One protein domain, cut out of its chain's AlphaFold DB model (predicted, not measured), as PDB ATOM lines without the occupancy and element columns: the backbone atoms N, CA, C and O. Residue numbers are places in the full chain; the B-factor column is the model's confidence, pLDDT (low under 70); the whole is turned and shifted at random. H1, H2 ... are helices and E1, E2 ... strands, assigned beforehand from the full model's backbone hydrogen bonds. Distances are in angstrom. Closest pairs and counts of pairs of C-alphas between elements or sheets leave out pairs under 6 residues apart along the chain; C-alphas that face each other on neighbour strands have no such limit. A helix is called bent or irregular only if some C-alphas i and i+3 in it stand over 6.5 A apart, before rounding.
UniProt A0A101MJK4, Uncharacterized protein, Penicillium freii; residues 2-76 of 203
ATOM      1  N   ALA A   2     200.768 181.085 151.399       91.75
ATOM      2  CA  ALA A   2     201.939 181.647 150.725       91.75
ATOM      3  C   ALA A   2     202.231 183.040 151.289       91.75
ATOM      4  O   ALA A   2     201.309 183.837 151.464       91.75
ATOM      5  N   TYR A   3     203.498 183.300 151.579       93.19
ATOM      6  CA  TYR A   3     204.009 184.549 152.116       93.19
ATOM      7  C   TYR A   3     204.961 185.160 151.091       93.19
ATOM      8  O   TYR A   3     205.945 184.531 150.701       93.19
ATOM      9  N   ASP A   4     204.685 186.394 150.676       94.75
ATOM     10  CA  ASP A   4     205.542 187.136 149.746       94.75
ATOM     11  C   ASP A   4     206.693 187.838 150.489       94.75
ATOM     12  O   ASP A   4     206.825 189.058 150.488       94.75
ATOM     13  N   MET A   5     207.468 187.056 151.243       96.19
ATOM     14  CA  MET A   5     208.626 187.519 152.013       96.19
ATOM     15  C   MET A   5     209.584 186.364 152.318       96.19
ATOM     16  O   MET A   5     209.207 185.189 152.225       96.19
ATOM     17  N   SER A   6     210.809 186.698 152.732       95.62
ATOM     18  CA  SER A   6     211.711 185.734 153.367       95.62
ATOM     19  C   SER A   6     211.174 185.334 154.741       95.62
ATOM     20  O   SER A   6     210.613 186.153 155.477       95.62
ATOM     21  N   ILE A   7     211.409 184.087 155.145       94.88
ATOM     22  CA  ILE A   7     211.116 183.627 156.506       94.88
ATOM     23  C   ILE A   7     211.872 184.447 157.564       94.88
ATOM     24  O   ILE A   7     211.394 184.589 158.685       94.88
ATOM     25  N   ASN A   8     213.025 185.027 157.206       93.69
ATOM     26  CA  ASN A   8     213.830 185.864 158.097       93.69
ATOM     27  C   ASN A   8     213.242 187.261 158.311       93.69
ATOM     28  O   ASN A   8     213.523 187.867 159.342       93.69
ATOM     29  N   ASP A   9     212.421 187.740 157.380       95.75
ATOM     30  CA  ASP A   9     211.709 189.014 157.507       95.75
ATOM     31  C   ASP A   9     210.360 188.832 158.221       95.75
ATOM     32  O   ASP A   9     209.758 189.792 158.705       95.75
ATOM     33  N   HIS A  10     209.884 187.588 158.334       94.75
ATOM     34  CA  HIS A  10     208.643 187.276 159.025       94.75
ATOM     35  C   HIS A  10     208.823 187.366 160.558       94.75
ATOM     36  O   HIS A  10     209.710 186.715 161.119       94.75
ATOM     37  N   PRO A  11     207.938 188.069 161.298       93.44
ATOM     38  CA  PRO A  11     208.108 188.322 162.739       93.44
ATOM     39  C   PRO A  11     208.186 187.047 163.597       93.44
ATOM     40  O   PRO A  11     208.934 186.988 164.570       93.44
ATOM     41  N   ILE A  12     207.423 186.017 163.219       93.69
ATOM     42  CA  ILE A  12     207.413 184.701 163.882       93.69
ATOM     43  C   ILE A  12     208.421 183.735 163.235       93.69
ATOM     44  O   ILE A  12     209.256 183.162 163.930       93.69
ATOM     45  N   GLY A  13     208.392 183.588 161.902       91.88
ATOM     46  CA  GLY A  13     209.297 182.715 161.150       91.88
ATOM     47  C   GLY A  13     210.788 182.972 161.389       91.88
ATOM     48  O   GLY A  13     211.557 182.017 161.462       91.88
ATOM     49  N   SER A  14     211.201 184.223 161.611       92.75
ATOM     50  CA  SER A  14     212.605 184.583 161.860       92.75
ATOM     51  C   SER A  14     213.193 183.967 163.135       92.75
ATOM     52  O   SER A  14     214.415 183.830 163.242       92.75
ATOM     53  N   GLN A  15     212.330 183.557 164.072       91.81
ATOM     54  CA  GLN A  15     212.694 182.918 165.337       91.81
ATOM     55  C   GLN A  15     212.742 181.386 165.252       91.81
ATOM     56  O   GLN A  15     213.061 180.728 166.242       91.81
ATOM     57  N   MET A  16     212.439 180.805 164.086       89.75
ATOM     58  CA  MET A  16     212.562 179.364 163.875       89.75
ATOM     59  C   MET A  16     214.018 178.902 164.067       89.75
ATOM     60  O   MET A  16     214.951 179.599 163.645       89.75
ATOM     61  N   PRO A  17     214.248 177.713 164.655       86.88
ATOM     62  CA  PRO A  17     215.585 177.148 164.777       86.88
ATOM     63  C   PRO A  17     216.265 176.997 163.411       86.88
ATOM     64  O   PRO A  17     215.706 176.421 162.479       86.88
ATOM     65  N   LYS A  18     217.505 177.484 163.295       83.50
ATOM     66  CA  LYS A  18     218.262 177.468 162.033       83.50
ATOM     67  C   LYS A  18     219.266 176.322 161.982       83.50
ATOM     68  O   LYS A  18     219.873 175.945 162.991       83.50
ATOM     69  N   ALA A  19     219.493 175.779 160.788       80.75
ATOM     70  CA  ALA A  19     220.565 174.815 160.562       80.75
ATOM     71  C   ALA A  19     221.948 175.448 160.831       80.75
ATOM     72  O   ALA A  19     222.124 176.660 160.731       80.75
ATOM     73  N   GLY A  20     222.936 174.629 161.205       78.75
ATOM     74  CA  GLY A  20     224.335 175.069 161.334       78.75
ATOM     75  C   GLY A  20     224.730 175.787 162.633       78.75
ATOM     76  O   GLY A  20     225.896 176.140 162.786       78.75
ATOM     77  N   GLN A  21     223.825 175.979 163.598       77.31
ATOM     78  CA  GLN A  21     224.207 176.512 164.915       77.31
ATOM     79  C   GLN A  21     224.764 175.391 165.820       77.31
ATOM     80  O   GLN A  21     224.109 174.379 166.052       77.31
ATOM     81  N   ASP A  22     225.971 175.566 166.360       77.25
ATOM     82  CA  ASP A  22     226.628 174.590 167.262       77.25
ATOM     83  C   ASP A  22     226.552 175.005 168.751       77.25
ATOM     84  O   ASP A  22     227.264 174.502 169.628       77.25
ATOM     85  N   GLN A  23     225.708 175.990 169.056       82.50
ATOM     86  CA  GLN A  23     225.507 176.503 170.408       82.50
ATOM     87  C   GLN A  23     224.234 175.919 171.018       82.50
ATOM     88  O   GLN A  23     223.269 175.628 170.312       82.50
ATOM     89  N   SER A  24     224.253 175.738 172.339       83.19
ATOM     90  CA  SER A  24     223.055 175.369 173.088       83.19
ATOM     91  C   SER A  24     222.137 176.581 173.157       83.19
ATOM     92  O   SER A  24     222.581 177.656 173.557       83.19
ATOM     93  N   SER A  25     220.873 176.415 172.786       84.69
ATOM     94  CA  SER A  25     219.891 177.498 172.801       84.69
ATOM     95  C   SER A  25     218.530 176.988 173.248       84.69
ATOM     96  O   SER A  25     218.135 175.870 172.906       84.69
ATOM     97  N   LEU A  26     217.822 177.830 173.995       86.56
ATOM     98  CA  LEU A  26     216.412 177.645 174.300       86.56
ATOM     99  C   LEU A  26     215.599 178.295 173.179       86.56
ATOM    100  O   LEU A  26     215.822 179.464 172.864       86.56
ATOM    101  N   SER A  27     214.709 177.536 172.552       87.62
ATOM    102  CA  SER A  27     213.818 178.053 171.509       87.62
ATOM    103  C   SER A  27     212.509 178.548 172.133       87.62
ATOM    104  O   SER A  27     212.161 178.104 173.234       87.62
ATOM    105  N   PRO A  28     211.764 179.446 171.465       89.75
ATOM    106  CA  PRO A  28     210.396 179.764 171.866       89.75
ATOM    107  C   PRO A  28     209.533 178.501 171.973       89.75
ATOM    108  O   PRO A  28     209.834 177.491 171.331       89.75
ATOM    109  N   SER A  29     208.466 178.574 172.770       90.00
ATOM    110  CA  SER A  29     207.471 177.499 172.859       90.00
ATOM    111  C   SER A  29     206.907 177.149 171.485       90.00
ATOM    112  O   SER A  29     206.783 178.025 170.628       90.00
ATOM    113  N   SER A  30     206.542 175.886 171.261       86.75
ATOM    114  CA  SER A  30     205.952 175.455 169.989       86.75
ATOM    115  C   SER A  30     204.689 176.257 169.657       86.75
ATOM    116  O   SER A  30     204.481 176.627 168.500       86.75
ATOM    117  N   ASP A  31     203.912 176.623 170.682       87.88
ATOM    118  CA  ASP A  31     202.686 177.417 170.550       87.88
ATOM    119  C   ASP A  31     202.928 178.805 169.944       87.88
ATOM    120  O   ASP A  31     202.051 179.357 169.274       87.88
ATOM    121  N   PHE A  32     204.134 179.358 170.116       91.31
ATOM    122  CA  PHE A  32     204.534 180.629 169.512       91.31
ATOM    123  C   PHE A  32     204.437 180.588 167.977       91.31
ATOM    124  O   PHE A  32     204.127 181.593 167.333       91.31
ATOM    125  N   PHE A  33     204.665 179.417 167.378       92.25
ATOM    126  CA  PHE A  33     204.709 179.233 165.931       92.25
ATOM    127  C   PHE A  33     203.362 178.818 165.320       92.25
ATOM    128  O   PHE A  33     203.238 178.817 164.094       92.25
ATOM    129  N   THR A  34     202.337 178.520 166.129       90.50
ATOM    130  CA  THR A  34     201.041 177.961 165.689       90.50
ATOM    131  C   THR A  34     200.403 178.727 164.529       90.50
ATOM    132  O   THR A  34     199.851 178.114 163.621       90.50
ATOM    133  N   SER A  35     200.520 180.056 164.502       90.88
ATOM    134  CA  SER A  35     199.931 180.894 163.445       90.88
ATOM    135  C   SER A  35     200.514 180.679 162.041       90.88
ATOM    136  O   SER A  35     199.849 181.020 161.065       90.88
ATOM    137  N   ILE A  36     201.733 180.138 161.932       92.62
ATOM    138  CA  ILE A  36     202.403 179.876 160.649       92.62
ATOM    139  C   ILE A  36     202.558 178.385 160.343       92.62
ATOM    140  O   ILE A  36     202.747 178.026 159.183       92.62
ATOM    141  N   VAL A  37     202.504 177.515 161.361       91.75
ATOM    142  CA  VAL A  37     202.650 176.059 161.181       91.75
ATOM    143  C   VAL A  37     201.312 175.327 161.130       91.75
ATOM    144  O   VAL A  37     201.242 174.265 160.515       91.75
ATOM    145  N   CYS A  38     200.250 175.866 161.728       90.06
ATOM    146  CA  CYS A  38     198.937 175.230 161.739       90.06
ATOM    147  C   CYS A  38     197.985 175.908 160.753       90.06
ATOM    148  O   CYS A  38     197.909 177.131 160.656       90.06
ATOM    149  N   HIS A  39     197.180 175.098 160.064       87.12
ATOM    150  CA  HIS A  39     196.043 175.615 159.306       87.12
ATOM    151  C   HIS A  39     195.011 176.241 160.267       87.12
ATOM    152  O   HIS A  39     194.823 175.682 161.350       87.12
ATOM    153  N   PRO A  40     194.296 177.323 159.897       84.50
ATOM    154  CA  PRO A  40     193.248 177.915 160.736       84.50
ATOM    155  C   PRO A  40     192.197 176.913 161.237       84.50
ATOM    156  O   PRO A  40     191.814 176.975 162.402       84.50
ATOM    157  N   ASP A  41     191.829 175.944 160.393       85.00
ATOM    158  CA  ASP A  41     190.851 174.887 160.709       85.00
ATOM    159  C   ASP A  41     191.462 173.656 161.409       85.00
ATOM    160  O   ASP A  41     190.790 172.629 161.576       85.00
ATOM    161  N   SER A  42     192.744 173.731 161.795       87.06
ATOM    162  CA  SER A  42     193.412 172.644 162.516       87.06
ATOM    163  C   SER A  42     192.698 172.392 163.845       87.06
ATOM    164  O   SER A  42     192.349 173.353 164.535       87.06
ATOM    165  N   PRO A  43     192.493 171.122 164.215       86.94
ATOM    166  CA  PRO A  43     191.757 170.763 165.418       86.94
ATOM    167  C   PRO A  43     192.511 171.220 166.670       86.94
ATOM    168  O   PRO A  43     193.727 171.047 166.770       86.94
ATOM    169  N   ARG A  44     191.785 171.804 167.623       85.31
ATOM    170  CA  ARG A  44     192.335 172.352 168.874       85.31
ATOM    171  C   ARG A  44     191.868 171.590 170.102       85.31
ATOM    172  O   ARG A  44     192.529 171.624 171.133       85.31
ATOM    173  N   GLU A  45     190.747 170.894 169.987       87.56
ATOM    174  CA  GLU A  45     190.151 170.134 171.077       87.56
ATOM    175  C   GLU A  45     189.698 168.744 170.631       87.56
ATOM    176  O   GLU A  45     189.683 168.402 169.453       87.56
ATOM    177  N   LEU A  46     189.316 167.900 171.586       85.56
ATOM    178  CA  LEU A  46     188.837 166.554 171.272       85.56
ATOM    179  C   LEU A  46     187.541 166.581 170.441       85.56
ATOM    180  O   LEU A  46     187.359 165.742 169.561       85.56
ATOM    181  N   ALA A  47     186.657 167.548 170.695       89.75
ATOM    182  CA  ALA A  47     185.396 167.688 169.971       89.75
ATOM    183  C   ALA A  47     185.615 167.929 168.470       89.75
ATOM    184  O   ALA A  47     184.884 167.369 167.653       89.75
ATOM    185  N   ASP A  48     186.666 168.671 168.112       89.38
ATOM    186  CA  ASP A  48     187.069 168.877 166.727       89.38
ATOM    187  C   ASP A  48     187.343 167.552 166.007       89.38
ATOM    188  O   ASP A  48     186.945 167.374 164.860       89.38
ATOM    189  N   TRP A  49     187.987 166.597 166.669       85.00
ATOM    190  CA  TRP A  49     188.287 165.296 166.073       85.00
ATOM    191  C   TRP A  49     187.076 164.362 165.996       85.00
ATOM    192  O   TRP A  49     187.026 163.510 165.116       85.00
ATOM    193  N   ILE A  50     186.120 164.492 166.921       88.88
ATOM    194  CA  ILE A  50     184.975 163.576 167.034       88.88
ATOM    195  C   ILE A  50     183.794 164.024 166.168       88.88
ATOM    196  O   ILE A  50     183.131 163.192 165.555       88.88
ATOM    197  N   TYR A  51     183.494 165.324 166.150       92.19
ATOM    198  CA  TYR A  51     182.234 165.851 165.610       92.19
ATOM    199  C   TYR A  51     182.381 166.568 164.271       92.19
ATOM    200  O   TYR A  51     181.421 167.163 163.785       92.19
ATOM    201  N   THR A  52     183.561 166.512 163.662       87.56
ATOM    202  CA  THR A  52     183.776 167.044 162.318       87.56
ATOM    203  C   THR A  52     184.426 165.991 161.439       87.56
ATOM    204  O   THR A  52     185.174 165.139 161.918       87.56
ATOM    205  N   ASP A  53     184.139 166.058 160.145       88.88
ATOM    206  CA  ASP A  53     184.711 165.153 159.158       88.88
ATOM    207  C   ASP A  53     186.149 165.582 158.820       88.88
ATOM    208  O   ASP A  53     186.393 166.342 157.881       88.88
ATOM    209  N   ARG A  54     187.103 165.169 159.663       87.50
ATOM    210  CA  ARG A  54     188.533 165.477 159.521       87.50
ATOM    211  C   ARG A  54     189.334 164.218 159.173       87.50
ATOM    212  O   ARG A  54     189.096 163.158 159.752       87.50
ATOM    213  N   PRO A  55     190.324 164.316 158.266       88.94
ATOM    214  CA  PRO A  55     191.140 163.170 157.887       88.94
ATOM    215  C   PRO A  55     192.071 162.740 159.030       88.94
ATOM    216  O   PRO A  55     192.525 163.559 159.829       88.94
ATOM    217  N   GLN A  56     192.424 161.451 159.065       89.06
ATOM    218  CA  GLN A  56     193.380 160.906 160.044       89.06
ATOM    219  C   GLN A  56     194.808 161.444 159.869       89.06
ATOM    220  O   GLN A  56     195.583 161.427 160.825       89.06
ATOM    221  N   LEU A  57     195.139 161.909 158.661       90.12
ATOM    222  CA  LEU A  57     196.398 162.543 158.289       90.12
ATOM    223  C   LEU A  57     196.087 163.851 157.559       90.12
ATOM    224  O   LEU A  57     195.397 163.855 156.542       90.12
ATOM    225  N   HIS A  58     196.624 164.956 158.059       90.69
ATOM    226  CA  HIS A  58     196.480 166.278 157.469       90.69
ATOM    227  C   HIS A  58     197.852 166.920 157.281       90.69
ATOM    228  O   HIS A  58     198.686 166.903 158.185       90.69
ATOM    229  N   ILE A  59     198.072 167.513 156.110       92.19
ATOM    230  CA  ILE A  59     199.340 168.130 155.731       92.19
ATOM    231  C   ILE A  59     199.088 169.608 155.460       92.19
ATOM    232  O   ILE A  59     198.277 169.965 154.609       92.19
ATOM    233  N   HIS A  60     199.801 170.468 156.173       93.81
ATOM    234  CA  HIS A  60     199.775 171.905 155.972       93.81
ATOM    235  C   HIS A  60     201.110 172.378 155.401       93.81
ATOM    236  O   HIS A  60     202.173 172.021 155.905       93.81
ATOM    237  N   VAL A  61     201.045 173.199 154.353       95.06
ATOM    238  CA  VAL A  61     202.224 173.779 153.704       95.06
ATOM    239  C   VAL A  61     202.146 175.299 153.780       95.06
ATOM    240  O   VAL A  61     201.174 175.904 153.310       95.06
ATOM    241  N   ALA A  62     203.189 175.915 154.329       94.94
ATOM    242  CA  ALA A  62     203.417 177.353 154.293       94.94
ATOM    243  C   ALA A  62     204.680 177.660 153.472       94.94
ATOM    244  O   ALA A  62     205.775 177.202 153.793       94.94
ATOM    245  N   LEU A  63     204.509 178.416 152.389       96.25
ATOM    246  CA  LEU A  63     205.568 178.770 151.446       96.25
ATOM    247  C   LEU A  63     206.043 180.199 151.711       96.25
ATOM    248  O   LEU A  63     205.235 181.123 151.698       96.25
ATOM    249  N   PHE A  64     207.342 180.361 151.918       96.25
ATOM    250  CA  PHE A  64     208.074 181.626 151.901       96.25
ATOM    251  C   PHE A  64     208.932 181.679 150.633       96.25
ATOM    252  O   PHE A  64     209.127 180.661 149.967       96.25
ATOM    253  N   GLN A  65     209.486 182.844 150.306       96.50
ATOM    254  CA  GLN A  65     210.358 182.981 149.131       96.50
ATOM    255  C   GLN A  65     211.638 182.130 149.238       96.50
ATOM    256  O   GLN A  65     212.151 181.653 148.230       96.50
ATOM    257  N   ASP A  66     212.143 181.927 150.456       94.62
ATOM    258  CA  ASP A  66     213.400 181.231 150.752       94.62
ATOM    259  C   ASP A  66     213.229 179.985 151.639       94.62
ATOM    260  O   ASP A  66     214.217 179.335 151.989       94.62
ATOM    261  N   ALA A  67     211.995 179.634 152.014       94.00
ATOM    262  CA  ALA A  67     211.721 178.507 152.897       94.00
ATOM    263  C   ALA A  67     210.357 177.861 152.632       94.00
ATOM    264  O   ALA A  67     209.411 178.491 152.174       94.00
ATOM    265  N   THR A  68     210.234 176.582 152.974       94.25
ATOM    266  CA  THR A  68     208.955 175.866 152.997       94.25
ATOM    267  C   THR A  68     208.789 175.219 154.358       94.25
ATOM    268  O   THR A  68     209.643 174.445 154.787       94.25
ATOM    269  N   LEU A  69     207.692 175.536 155.036       94.50
ATOM    270  CA  LEU A  69     207.280 174.871 156.261       94.50
ATOM    271  C   LEU A  69     206.256 173.799 155.906       94.50
ATOM    272  O   LEU A  69     205.217 174.090 155.310       94.50
ATOM    273  N   LEU A  70     206.572 172.562 156.275       93.94
ATOM    274  CA  LEU A  70     205.710 171.403 156.105       93.94
ATOM    275  C   LEU A  70     205.302 170.890 157.485       93.94
ATOM    276  O   LEU A  70     206.140 170.381 158.227       93.94
ATOM    277  N   THR A  71     204.019 170.997 157.809       93.31
ATOM    278  CA  THR A  71     203.451 170.522 159.074       93.31
ATOM    279  C   THR A  71     202.543 169.336 158.816       93.31
ATOM    280  O   THR A  71     201.728 169.359 157.893       93.31
ATOM    281  N   ILE A  72     202.657 168.302 159.646       91.00
ATOM    282  CA  ILE A  72     201.849 167.091 159.530       91.00
ATOM    283  C   ILE A  72     201.159 166.826 160.856       91.00
ATOM    284  O   ILE A  72     201.811 166.643 161.882       91.00
ATOM    285  N   ASN A  73     199.836 166.764 160.792       88.75
ATOM    286  CA  ASN A  73     198.969 166.434 161.907       88.75
ATOM    287  C   ASN A  73     198.394 165.043 161.665       88.75
ATOM    288  O   ASN A  73     197.880 164.761 160.583       88.75
ATOM    289  N   TYR A  74     198.477 164.173 162.665       87.88
ATOM    290  CA  TYR A  74     197.943 162.821 162.572       87.88
ATOM    291  C   TYR A  74     197.424 162.335 163.924       87.88
ATOM    292  O   TYR A  74     197.910 162.752 164.977       87.88
ATOM    293  N   LEU A  75     196.452 161.426 163.897       87.94
ATOM    294  CA  LEU A  75     196.004 160.719 165.095       87.94
ATOM    295  C   LEU A  75     196.986 159.594 165.432       87.94
ATOM    296  O   LEU A  75     197.337 158.798 164.568       87.94
ATOM    297  N   HIS A  76     197.401 159.461 166.693       88.38
ATOM    298  CA  HIS A  76     198.369 158.418 167.077       88.38
ATOM    299  C   HIS A  76     197.815 156.982 166.915       88.38
ATOM    300  O   HIS A  76     198.576 156.017 166.893       88.38
TER     301      HIS A  76
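This is residues 2 to 76 of the 203 residues of an uncharacterized protein of Penicillium freii (UniProt A0A101MJK4). With little regular structure, the domain is a two-stranded hairpin, E1 and E2, with loops and short helix H1 over one face, H2 beyond one end, and a long unnamed stretch, residues 2 to 29, whose residues 18 to 24 stick out. The 75 printed residues hold H1, H2, E1, E2 in that order, 28 residues in named elements, mixed in class; the sheet is antiparallel. It is loose, with a radius of gyration of the C-alphas of 14.6 A, spanning 43 by 30 by 18 A.

E1, residues 57 to 63, measures 19.9 A; E2, residues 68 to 74, 19.6 A, ends at C-alpha 74 (197.943, 162.821, 162.572). H1, residues 30 to 37, begins at C-alpha 30 (205.952, 175.455, 169.989); H2 is residues 46 to 51.

In hairpin E1 and E2, N 60 and O 71 are 2.8 A apart, within hydrogen-bond range. The closest C-alphas of H1 and E2, Val 37 and Thr 71, are 6.0 A apart. H2 is apart from E2 and H1. H1 is irregular, C-alphas 32 and 35 being 7.6 A apart; 1 of 4 O i to N i+4 and 3 of 5 O i to N i+3 pairs are within range; in H2 every O i to N i+4 pair is.

The farthest C-alphas, Asp 22 and Tyr 51, are 45.3 A apart. The printed part has no cut, no link is long, and no printed residue is under 70 in pLDDT.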